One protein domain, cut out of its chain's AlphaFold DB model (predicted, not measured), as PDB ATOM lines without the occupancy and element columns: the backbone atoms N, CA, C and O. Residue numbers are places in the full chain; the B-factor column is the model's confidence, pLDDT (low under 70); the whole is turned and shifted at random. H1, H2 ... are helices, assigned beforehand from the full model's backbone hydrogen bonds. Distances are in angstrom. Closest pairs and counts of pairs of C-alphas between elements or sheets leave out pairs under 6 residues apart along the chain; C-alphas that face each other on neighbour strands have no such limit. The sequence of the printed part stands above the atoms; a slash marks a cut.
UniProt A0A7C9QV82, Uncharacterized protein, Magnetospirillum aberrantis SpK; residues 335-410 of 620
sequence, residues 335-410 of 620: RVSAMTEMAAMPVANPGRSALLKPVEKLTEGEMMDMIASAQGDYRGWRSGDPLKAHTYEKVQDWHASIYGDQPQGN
ATOM      1  N   ARG A 335      25.849 -50.382 -24.031       87.06
ATOM      2  CA  ARG A 335      26.127 -50.424 -25.473       87.06
ATOM      3  C   ARG A 335      25.205 -49.500 -26.262       87.06
ATOM      4  O   ARG A 335      25.633 -48.944 -27.269       87.06
ATOM      5  N   VAL A 336      23.968 -49.299 -25.801       89.38
ATOM      6  CA  VAL A 336      23.023 -48.359 -26.422       89.38
ATOM      7  C   VAL A 336      23.539 -46.931 -26.276       89.38
ATOM      8  O   VAL A 336      23.591 -46.202 -27.264       89.38
ATOM      9  N   SER A 337      24.013 -46.567 -25.085       84.50
ATOM     10  CA  SER A 337      24.606 -45.249 -24.831       84.50
ATOM     11  C   SER A 337      25.852 -45.012 -25.688       84.50
ATOM     12  O   SER A 337      25.945 -43.982 -26.354       84.50
ATOM     13  N   ALA A 338      26.760 -45.992 -25.757       81.25
ATOM     14  CA  ALA A 338      27.964 -45.906 -26.586       81.25
ATOM     15  C   ALA A 338      27.648 -45.776 -28.090       81.25
ATOM     16  O   ALA A 338      28.304 -45.014 -28.800       81.25
ATOM     17  N   MET A 339      26.627 -46.485 -28.584       93.69
ATOM     18  CA  MET A 339      26.145 -46.358 -29.964       93.69
ATOM     19  C   MET A 339      25.623 -44.946 -30.248       93.69
ATOM     20  O   MET A 339      26.007 -44.343 -31.251       93.69
ATOM     21  N   THR A 340      24.757 -44.411 -29.384       90.88
ATOM     22  CA  THR A 340      24.197 -43.064 -29.554       90.88
ATOM     23  C   THR A 340      25.285 -41.995 -29.493       90.88
ATOM     24  O   THR A 340      25.284 -41.076 -30.311       90.88
ATOM     25  N   GLU A 341      26.243 -42.136 -28.576       88.12
ATOM     26  CA  GLU A 341      27.390 -41.236 -28.466       88.12
ATOM     27  C   GLU A 341      28.253 -41.281 -29.734       88.12
ATOM     28  O   GLU A 341      28.528 -40.241 -30.334       88.12
ATOM     29  N   MET A 342      28.610 -42.480 -30.210       89.75
ATOM     30  CA  MET A 342      29.405 -42.643 -31.427       89.75
ATOM     31  C   MET A 342      28.696 -42.050 -32.652       89.75
ATOM     32  O   MET A 342      29.335 -41.343 -33.434       89.75
ATOM     33  N   ALA A 343      27.381 -42.245 -32.786       94.88
ATOM     34  CA  ALA A 343      26.582 -41.662 -33.865       94.88
ATOM     35  C   ALA A 343      26.586 -40.120 -33.848       94.88
ATOM     36  O   ALA A 343      26.549 -39.498 -34.911       94.88
ATOM     37  N   ALA A 344      26.675 -39.500 -32.667       90.12
ATOM     38  CA  ALA A 344      26.735 -38.048 -32.500       90.12
ATOM     39  C   ALA A 344      28.147 -37.458 -32.689       90.12
ATOM     40  O   ALA A 344      28.294 -36.269 -32.984       90.12
ATOM     41  N   MET A 345      29.202 -38.258 -32.516       90.81
ATOM     42  CA  MET A 345      30.574 -37.771 -32.650       90.81
ATOM     43  C   MET A 345      30.998 -37.599 -34.119       90.81
ATOM     44  O   MET A 345      30.727 -38.469 -34.950       90.81
ATOM     45  N   PRO A 346      31.749 -36.535 -34.461       91.44
ATOM     46  CA  PRO A 346      32.404 -36.433 -35.762       91.44
ATOM     47  C   PRO A 346      33.353 -37.608 -36.029       91.44
ATOM     48  O   PRO A 346      33.911 -38.206 -35.106       91.44
ATOM     49  N   VAL A 347      33.590 -37.913 -37.305       89.50
ATOM     50  CA  VAL A 347      34.589 -38.922 -37.687       89.50
ATOM     51  C   VAL A 347      35.988 -38.422 -37.317       89.50
ATOM     52  O   VAL A 347      36.453 -37.422 -37.856       89.50
ATOM     53  N   ALA A 348      36.666 -39.140 -36.418       82.00
ATOM     54  CA  ALA A 348      37.967 -38.732 -35.883       82.00
ATOM     55  C   ALA A 348      39.098 -38.739 -36.926       82.00
ATOM     56  O   ALA A 348      40.027 -37.944 -36.831       82.00
ATOM     57  N   ASN A 349      39.041 -39.636 -37.918       85.56
ATOM     58  CA  ASN A 349      40.034 -39.685 -38.991       85.56
ATOM     59  C   ASN A 349      39.752 -38.572 -40.026       85.56
ATOM     60  O   ASN A 349      38.692 -38.629 -40.658       85.56
ATOM     61  N   PRO A 350      40.677 -37.615 -40.250       88.06
ATOM     62  CA  PRO A 350      40.440 -36.472 -41.137       88.06
ATOM     63  C   PRO A 350      40.097 -36.862 -42.578       88.06
ATOM     64  O   PRO A 350      39.115 -36.367 -43.121       88.06
ATOM     65  N   GLY A 351      40.808 -37.829 -43.168       89.12
ATOM     66  CA  GLY A 351      40.537 -38.278 -44.538       89.12
ATOM     67  C   GLY A 351      39.179 -38.966 -44.691       89.12
ATOM     68  O   GLY A 351      38.429 -38.675 -45.620       89.12
ATOM     69  N   ARG A 352      38.783 -39.814 -43.732       90.44
ATOM     70  CA  ARG A 352      37.420 -40.382 -43.714       90.44
ATOM     71  C   ARG A 352      36.359 -39.313 -43.470       90.44
ATOM     72  O   ARG A 352      35.272 -39.404 -44.025       90.44
ATOM     73  N   SER A 353      36.660 -38.304 -42.659       94.06
ATOM     74  CA  SER A 353      35.765 -37.168 -42.451       94.06
ATOM     75  C   SER A 353      35.577 -36.373 -43.748       94.06
ATOM     76  O   SER A 353      34.443 -36.087 -44.129       94.06
ATOM     77  N   ALA A 354      36.652 -36.087 -44.484       95.12
ATOM     78  CA  ALA A 354      36.607 -35.433 -45.792       95.12
ATOM     79  C   ALA A 354      35.796 -36.241 -46.823       95.12
ATOM     80  O   ALA A 354      34.989 -35.677 -47.561       95.12
ATOM     81  N   LEU A 355      35.896 -37.576 -46.802       93.31
ATOM     82  CA  LEU A 355      35.122 -38.470 -47.674       93.31
ATOM     83  C   LEU A 355      33.596 -38.288 -47.547       93.31
ATOM     84  O   LEU A 355      32.867 -38.653 -48.466       93.31
ATOM     85  N   LEU A 356      33.093 -37.695 -46.463       95.25
ATOM     86  CA  LEU A 356      31.665 -37.425 -46.264       95.25
ATOM     87  C   LEU A 356      31.176 -36.126 -46.925       95.25
ATOM     88  O   LEU A 356      29.970 -35.904 -46.990       95.25
ATOM     89  N   LYS A 357      32.072 -35.266 -47.428       95.06
ATOM     90  CA  LYS A 357      31.699 -33.991 -48.064       95.06
ATOM     91  C   LYS A 357      31.466 -34.138 -49.569       95.06
ATOM     92  O   LYS A 357      32.074 -35.008 -50.192       95.06
ATOM     93  N   PRO A 358      30.628 -33.294 -50.193       91.81
ATOM     94  CA  PRO A 358      30.594 -33.161 -51.647       91.81
ATOM     95  C   PRO A 358      31.964 -32.753 -52.197       91.81
ATOM     96  O   PRO A 358      32.706 -32.028 -51.536       91.81
ATOM     97  N   VAL A 359      32.284 -33.202 -53.410       91.69
ATOM     98  CA  VAL A 359      33.601 -32.981 -54.025       91.69
ATOM     99  C   VAL A 359      33.911 -31.488 -54.164       91.69
ATOM    100  O   VAL A 359      35.013 -31.047 -53.857       91.69
ATOM    101  N   GLU A 360      32.908 -30.689 -54.519       90.56
ATOM    102  CA  GLU A 360      33.010 -29.248 -54.760       90.56
ATOM    103  C   GLU A 360      33.229 -28.430 -53.477       90.56
ATOM    104  O   GLU A 360      33.442 -27.220 -53.534       90.56
ATOM    105  N   LYS A 361      33.110 -29.067 -52.308       93.25
ATOM    106  CA  LYS A 361      33.275 -28.438 -50.991       93.25
ATOM    107  C   LYS A 361      34.600 -28.792 -50.323       93.25
ATOM    108  O   LYS A 361      34.882 -28.266 -49.250       93.25
ATOM    109  N   LEU A 362      35.388 -29.673 -50.934       95.25
ATOM    110  CA  LEU A 362      36.671 -30.103 -50.401       95.25
ATOM    111  C   LEU A 362      37.758 -29.069 -50.680       95.25
ATOM    112  O   LEU A 362      37.979 -28.672 -51.826       95.25
ATOM    113  N   THR A 363      38.480 -28.707 -49.627       96.12
ATOM    114  CA  THR A 363      39.757 -27.994 -49.739       96.12
ATOM    115  C   THR A 363      40.854 -28.922 -50.272       96.12
ATOM    116  O   THR A 363      40.743 -30.151 -50.208       96.12
ATOM    117  N   GLU A 364      41.960 -28.349 -50.751       94.38
ATOM    118  CA  GLU A 364      43.146 -29.135 -51.120       94.38
ATOM    119  C   GLU A 364      43.716 -29.911 -49.919       94.38
ATOM    120  O   GLU A 364      44.086 -31.075 -50.054       94.38
ATOM    121  N   GLY A 365      43.713 -29.311 -48.722       95.31
ATOM    122  CA  GLY A 365      44.165 -29.974 -47.494       95.31
ATOM    123  C   GLY A 365      43.348 -31.225 -47.159       95.31
ATOM    124  O   GLY A 365      43.911 -32.277 -46.879       95.31
ATOM    125  N   GLU A 366      42.023 -31.153 -47.279       95.56
ATOM    126  CA  GLU A 366      41.136 -32.300 -47.045       95.56
ATOM    127  C   GLU A 366      41.285 -33.390 -48.109       95.56
ATOM    128  O   GLU A 366      41.177 -34.582 -47.811       95.56
ATOM    129  N   MET A 367      41.560 -32.997 -49.353       94.75
ATOM    130  CA  MET A 367      41.931 -33.936 -50.407       94.75
ATOM    131  C   MET A 367      43.241 -34.659 -50.064       94.75
ATOM    132  O   MET A 367      43.309 -35.888 -50.163       94.75
ATOM    133  N   MET A 368      44.246 -33.938 -49.570       91.56
ATOM    134  CA  MET A 368      45.503 -34.541 -49.120       91.56
ATOM    135  C   MET A 368      45.309 -35.434 -47.889       91.56
ATOM    136  O   MET A 368      45.917 -36.503 -47.820       91.56
ATOM    137  N   ASP A 369      44.408 -35.087 -46.968       90.56
ATOM    138  CA  ASP A 369      44.028 -35.948 -45.842       90.56
ATOM    139  C   ASP A 369      43.379 -37.255 -46.315       90.56
ATOM    140  O   ASP A 369      43.658 -38.328 -45.766       90.56
ATOM    141  N   MET A 370      42.537 -37.208 -47.358       91.19
ATOM    142  CA  MET A 370      41.994 -38.414 -47.994       91.19
ATOM    143  C   MET A 370      43.120 -39.285 -48.556       91.19
ATOM    144  O   MET A 370      43.159 -40.484 -48.264       91.19
ATOM    145  N   ILE A 371      44.066 -38.693 -49.293       86.81
ATOM    146  CA  ILE A 371      45.243 -39.402 -49.812       86.81
ATOM    147  C   ILE A 371      46.038 -40.038 -48.666       86.81
ATOM    148  O   ILE A 371      46.307 -41.239 -48.714       86.81
ATOM    149  N   ALA A 372      46.364 -39.280 -47.620       83.25
ATOM    150  CA  ALA A 372      47.117 -39.765 -46.469       83.25
ATOM    151  C   ALA A 372      46.390 -40.920 -45.761       83.25
ATOM    152  O   ALA A 372      47.000 -41.943 -45.445       83.25
ATOM    153  N   SER A 373      45.068 -40.811 -45.590       77.56
ATOM    154  CA  SER A 373      44.249 -41.872 -44.992       77.56
ATOM    155  C   SER A 373      44.203 -43.144 -45.845       77.56
ATOM    156  O   SER A 373      44.143 -44.250 -45.305       77.56
ATOM    157  N   ALA A 374      44.281 -43.007 -47.171       73.31
ATOM    158  CA  ALA A 374      44.330 -44.124 -48.102       73.31
ATOM    159  C   ALA A 374      45.742 -44.728 -48.226       73.31
ATOM    160  O   ALA A 374      45.873 -45.911 -48.538       73.31
ATOM    161  N   GLN A 375      46.811 -43.965 -47.978       65.38
ATOM    162  CA  GLN A 375      48.200 -44.367 -48.240       65.38
ATOM    163  C   GLN A 375      48.831 -45.311 -47.205       65.38
ATOM    164  O   GLN A 375      49.843 -45.926 -47.531       65.38
ATOM    165  N   GLY A 376      48.227 -45.517 -46.029       53.28
ATOM    166  CA  GLY A 376      48.783 -46.354 -44.944       53.28
ATOM    167  C   GLY A 376      49.085 -47.831 -45.275       53.28
ATOM    168  O   GLY A 376      49.626 -48.539 -44.439       53.28
ATOM    169  N   ASP A 377      48.783 -48.291 -46.494       46.12
ATOM    170  CA  ASP A 377      49.163 -49.602 -47.033       46.12
ATOM    171  C   ASP A 377      49.529 -49.431 -48.522       46.12
ATOM    172  O   ASP A 377      48.658 -49.199 -49.364       46.12
ATOM    173  N   TYR A 378      50.807 -49.518 -48.889       35.56
ATOM    174  CA  TYR A 378      51.370 -49.132 -50.201       35.56
ATOM    175  C   TYR A 378      50.980 -50.032 -51.409       35.56
ATOM    176  O   TYR A 378      51.805 -50.360 -52.257       35.56
ATOM    177  N   ARG A 379      49.716 -50.464 -51.533       37.81
ATOM    178  CA  ARG A 379      49.198 -51.205 -52.709       37.81
ATOM    179  C   ARG A 379      48.269 -50.400 -53.628       37.81
ATOM    180  O   ARG A 379      47.760 -50.955 -54.601       37.81
ATOM    181  N   GLY A 380      48.075 -49.102 -53.374       48.09
ATOM    182  CA  GLY A 380      47.204 -48.239 -54.187       48.09
ATOM    183  C   GLY A 380      45.772 -48.787 -54.320       48.09
ATOM    184  O   GLY A 380      45.358 -49.643 -53.539       48.09
ATOM    185  N   TRP A 381      45.028 -48.330 -55.331       43.03
ATOM    186  CA  TRP A 381      43.669 -48.784 -55.692       43.03
ATOM    187  C   TRP A 381      43.495 -50.313 -55.871       43.03
ATOM    188  O   TRP A 381      42.375 -50.801 -55.974       43.03
ATOM    189  N   ARG A 382      44.591 -51.089 -55.881       47.28
ATOM    190  CA  ARG A 382      44.613 -52.557 -56.021       47.28
ATOM    191  C   ARG A 382      44.622 -53.308 -54.683       47.28
ATOM    192  O   ARG A 382      44.865 -54.511 -54.667       47.28
ATOM    193  N   SER A 383      44.386 -52.633 -53.555       51.94
ATOM    194  CA  SER A 383      44.338 -53.277 -52.232       51.94
ATOM    195  C   SER A 383      43.164 -54.248 -52.055       51.94
ATOM    196  O   SER A 383      43.177 -55.023 -51.103       51.94
ATOM    197  N   GLY A 384      42.162 -54.209 -52.941       63.38
ATOM    198  CA  GLY A 384      40.918 -54.969 -52.787       63.38
ATOM    199  C   GLY A 384      40.007 -54.429 -51.680       63.38
ATOM    200  O   GLY A 384      38.997 -55.055 -51.382       63.38
ATOM    201  N   ASP A 385      40.357 -53.283 -51.083       76.88
ATOM    202  CA  ASP A 385      39.543 -52.572 -50.094       76.88
ATOM    203  C   ASP A 385      38.634 -51.563 -50.821       76.88
ATOM    204  O   ASP A 385      39.141 -50.566 -51.356       76.88
ATOM    205  N   PRO A 386      37.306 -51.788 -50.849       81.06
ATOM    206  CA  PRO A 386      36.376 -50.908 -51.547       81.06
ATOM    207  C   PRO A 386      36.339 -49.478 -51.001       81.06
ATOM    208  O   PRO A 386      36.133 -48.545 -51.772       81.06
ATOM    209  N   LEU A 387      36.553 -49.274 -49.695       82.50
ATOM    210  CA  LEU A 387      36.525 -47.937 -49.095       82.50
ATOM    211  C   LEU A 387      37.755 -47.128 -49.515       82.50
ATOM    212  O   LEU A 387      37.667 -45.935 -49.812       82.50
ATOM    213  N   LYS A 388      38.908 -47.791 -49.590       83.19
ATOM    214  CA  LYS A 388      40.139 -47.189 -50.100       83.19
ATOM    215  C   LYS A 388      40.045 -46.872 -51.591       83.19
ATOM    216  O   LYS A 388      40.456 -45.787 -51.995       83.19
ATOM    217  N   ALA A 389      39.485 -47.781 -52.392       84.88
ATOM    218  CA  ALA A 389      39.200 -47.514 -53.802       84.88
ATOM    219  C   ALA A 389      38.296 -46.282 -53.942       84.88
ATOM    220  O   ALA A 389      38.673 -45.332 -54.621       84.88
ATOM    221  N   HIS A 390      37.199 -46.235 -53.184       87.00
ATOM    222  CA  HIS A 390      36.281 -45.100 -53.180       87.00
ATOM    223  C   HIS A 390      36.961 -43.775 -52.797       87.00
ATOM    224  O   HIS A 390      36.689 -42.737 -53.393       87.00
ATOM    225  N   THR A 391      37.900 -43.811 -51.847       89.25
ATOM    226  CA  THR A 391      38.685 -42.632 -51.452       89.25
ATOM    227  C   THR A 391      39.533 -42.109 -52.617       89.25
ATOM    228  O   THR A 391      39.503 -40.916 -52.908       89.25
ATOM    229  N   TYR A 392      40.238 -42.987 -53.342       88.75
ATOM    230  CA  TYR A 392      41.002 -42.589 -54.533       88.75
ATOM    231  C   TYR A 392      40.110 -42.101 -55.676       88.75
ATOM    232  O   TYR A 392      40.454 -41.136 -56.353       88.75
ATOM    233  N   GLU A 393      38.969 -42.750 -55.891       90.56
ATOM    234  CA  GLU A 393      38.001 -42.354 -56.915       90.56
ATOM    235  C   GLU A 393      37.437 -40.959 -56.617       90.56
ATOM    236  O   GLU A 393      37.316 -40.136 -57.522       90.56
ATOM    237  N   LYS A 394      37.203 -40.631 -55.342       91.75
ATOM    238  CA  LYS A 394      36.784 -39.287 -54.935       91.75
ATOM    239  C   LYS A 394      37.885 -38.235 -55.086       91.75
ATOM    240  O   LYS A 394      37.590 -37.106 -55.461       91.75
ATOM    241  N   VAL A 395      39.147 -38.593 -54.841       92.19
ATOM    242  CA  VAL A 395      40.306 -37.723 -55.128       92.19
ATOM    243  C   VAL A 395      40.420 -37.442 -56.632       92.19
ATOM    244  O   VAL A 395      40.655 -36.306 -57.035       92.19
ATOM    245  N   GLN A 396      40.212 -38.454 -57.479       91.69
ATOM    246  CA  GLN A 396      40.166 -38.274 -58.935       91.69
ATOM    247  C   GLN A 396      39.025 -37.340 -59.346       91.69
ATOM    248  O   GLN A 396      39.241 -36.432 -60.144       91.69
ATOM    249  N   ASP A 397      37.835 -37.518 -58.771       92.19
ATOM    250  CA  ASP A 397      36.690 -36.648 -59.045       92.19
ATOM    251  C   ASP A 397      36.939 -35.214 -58.555       92.19
ATOM    252  O   ASP A 397      36.539 -34.263 -59.225       92.19
ATOM    253  N   TRP A 398      37.663 -35.035 -57.446       93.12
ATOM    254  CA  TRP A 398      38.128 -33.722 -57.001       93.12
ATOM    255  C   TRP A 398      39.023 -33.061 -58.042       93.12
ATOM    256  O   TRP A 398      38.706 -31.956 -58.487       93.12
ATOM    257  N   HIS A 399      40.058 -33.754 -58.523       91.56
ATOM    258  CA  HIS A 399      40.913 -33.227 -59.589       91.56
ATOM    259  C   HIS A 399      40.116 -32.904 -60.856       91.56
ATOM    260  O   HIS A 399      40.268 -31.813 -61.397       91.56
ATOM    261  N   ALA A 400      39.221 -33.795 -61.286       91.19
ATOM    262  CA  ALA A 400      38.370 -33.567 -62.451       91.19
ATOM    263  C   ALA A 400      37.452 -32.345 -62.271       91.19
ATOM    264  O   ALA A 400      37.248 -31.574 -63.206       91.19
ATOM    265  N   SER A 401      36.922 -32.133 -61.063       90.50
ATOM    266  CA  SER A 401      36.051 -30.993 -60.763       90.50
ATOM    267  C   SER A 401      36.791 -29.650 -60.765       90.50
ATOM    268  O   SER A 401      36.196 -28.635 -61.133       90.50
ATOM    269  N   ILE A 402      38.072 -29.645 -60.374       91.94
ATOM    270  CA  ILE A 402      38.896 -28.439 -60.237       91.94
ATOM    271  C   ILE A 402      39.661 -28.118 -61.519       91.94
ATOM    272  O   ILE A 402      39.711 -26.953 -61.891       91.94
ATOM    273  N   TYR A 403      40.236 -29.111 -62.196       90.62
ATOM    274  CA  TYR A 403      41.141 -28.937 -63.344       90.62
ATOM    275  C   TYR A 403      40.538 -29.401 -64.679       90.62
ATOM    276  O   TYR A 403      41.115 -29.162 -65.736       90.62
ATOM    277  N   GLY A 404      39.366 -30.040 -64.645       89.62
ATOM    278  CA  GLY A 404      38.781 -30.712 -65.800       89.62
ATOM    279  C   GLY A 404      39.325 -32.130 -65.991       89.62
ATOM    280  O   GLY A 404      40.286 -32.555 -65.354       89.62
ATOM    281  N   ASP A 405      38.680 -32.878 -66.879       87.81
ATOM    282  CA  ASP A 405      38.989 -34.274 -67.216       87.81
ATOM    283  C   ASP A 405      39.538 -34.435 -68.645       87.81
ATOM    284  O   ASP A 405      39.576 -35.536 -69.197       87.81
ATOM    285  N   GLN A 406      39.945 -33.324 -69.260       84.75
ATOM    286  CA  GLN A 406      40.480 -33.314 -70.615       84.75
ATOM    287  C   GLN A 406      41.911 -33.869 -70.649       84.75
ATOM    288  O   GLN A 406      42.642 -33.763 -69.661       84.75
ATOM    289  N   PRO A 407      42.349 -34.448 -71.784       83.31
ATOM    290  CA  PRO A 407      43.715 -34.931 -71.928       83.31
ATOM    291  C   PRO A 407      44.751 -33.844 -71.617       83.31
ATOM    292  O   PRO A 407      44.591 -32.689 -72.009       83.31
ATOM    293  N   GLN A 408      45.841 -34.243 -70.960       83.56
ATOM    294  CA  GLN A 408      46.969 -33.371 -70.637       83.56
ATOM    295  C   GLN A 408      47.497 -32.676 -71.902       83.56
ATOM    296  O   GLN A 408      48.008 -33.325 -72.818       83.56
ATOM    297  N   GLY A 409      47.390 -31.346 -71.937       85.38
ATOM    298  CA  GLY A 409      47.977 -30.531 -72.996       85.38
ATOM    299  C   GLY A 409      49.502 -30.589 -72.948       85.38
ATOM    300  O   GLY A 409      50.085 -30.675 -71.864       85.38
ATOM    301  N   ASN A 410      50.145 -30.528 -74.115       89.56
ATOM    302  CA  ASN A 410      51.600 -30.486 -74.234       89.56
ATOM    303  C   ASN A 410      52.031 -29.297 -75.097       89.56
ATOM    304  O   ASN A 410      51.442 -29.064 -76.150       89.56
TER     305      ASN A 410
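This is residues 335 to 410 of the 620 residues of an uncharacterized protein of Magnetospirillum aberrantis SpK (UniProt A0A7C9QV82). The body is a helical hairpin, in which the longest helix, H4, and H3 lie side by side with the short helix H2 packed on H3, while H1, with residues 335 to 346, sticks out as a free arm at one end of the model. The printed residues after H4, 404 to 410, lead to the far end of the length, where Asn 410 lies. The printed part has 76 residues with four named helices, in the order H1, H2, H3, H4, and no named strand; its class is all helix. The whole is loose, with a radius of gyration of the C-alphas of 15.1 A, and its C-alphas span 58 by 28 by 17 A, the arm of H1 making much of the length.

Begin with H4, residues 386 to 403, and look for H3, residues 364 to 375, which touches it. Their closest C-alphas are those of Ala 374 and Lys 388, 5.6 A apart. Their lines stand at a shallow tilt of 28 degrees and they run opposite ways; the two form a helical hairpin, joined by a short link of 10 residues. Go next to H2, residues 350 to 354, which touches H3: their closest C-alphas, of Gly 351 and Met 370, are 3.8 A apart. H2 and H4 are near each other, with 6 pairs of C-alphas within 10 A. Farther out, H1, residues 335 to 344, is apart from H2, H3 and H4. In H1, H2, H3 and H4 every pair of O i and N i+4 is within hydrogen-bond range.

Find C-alpha 386 at (36.376, -50.908, -51.547); from there H4 runs 25.4 A to C-alpha 403 at (41.141, -28.937, -63.344). H3 begins at C-alpha 364, at (43.146, -29.135, -51.120), and measures 16.3 A to C-alpha 375. H2 measures 6.1 A from C-alpha 350 to C-alpha 354. For H1, look at the first printed C-alpha, 335, at (26.127, -50.424, -25.473); the helix runs 14.2 A to C-alpha 344.

The two C-alphas farthest apart are those of Arg 335 and Asn 410, 58.5 A. Without residues 335 to 346, which stand free, the body has 64 residues and spans 37 by 26 by 16 A. The printed part has no cut. The link from H1 to H2 is tight, those from H2 to H3 and from H3 to H4 are short, and no link is long. The mean pLDDT of the printed part is 83.9; look to residues 375 to 384, of which 375 belongs to H3, for the 10 residues under 70.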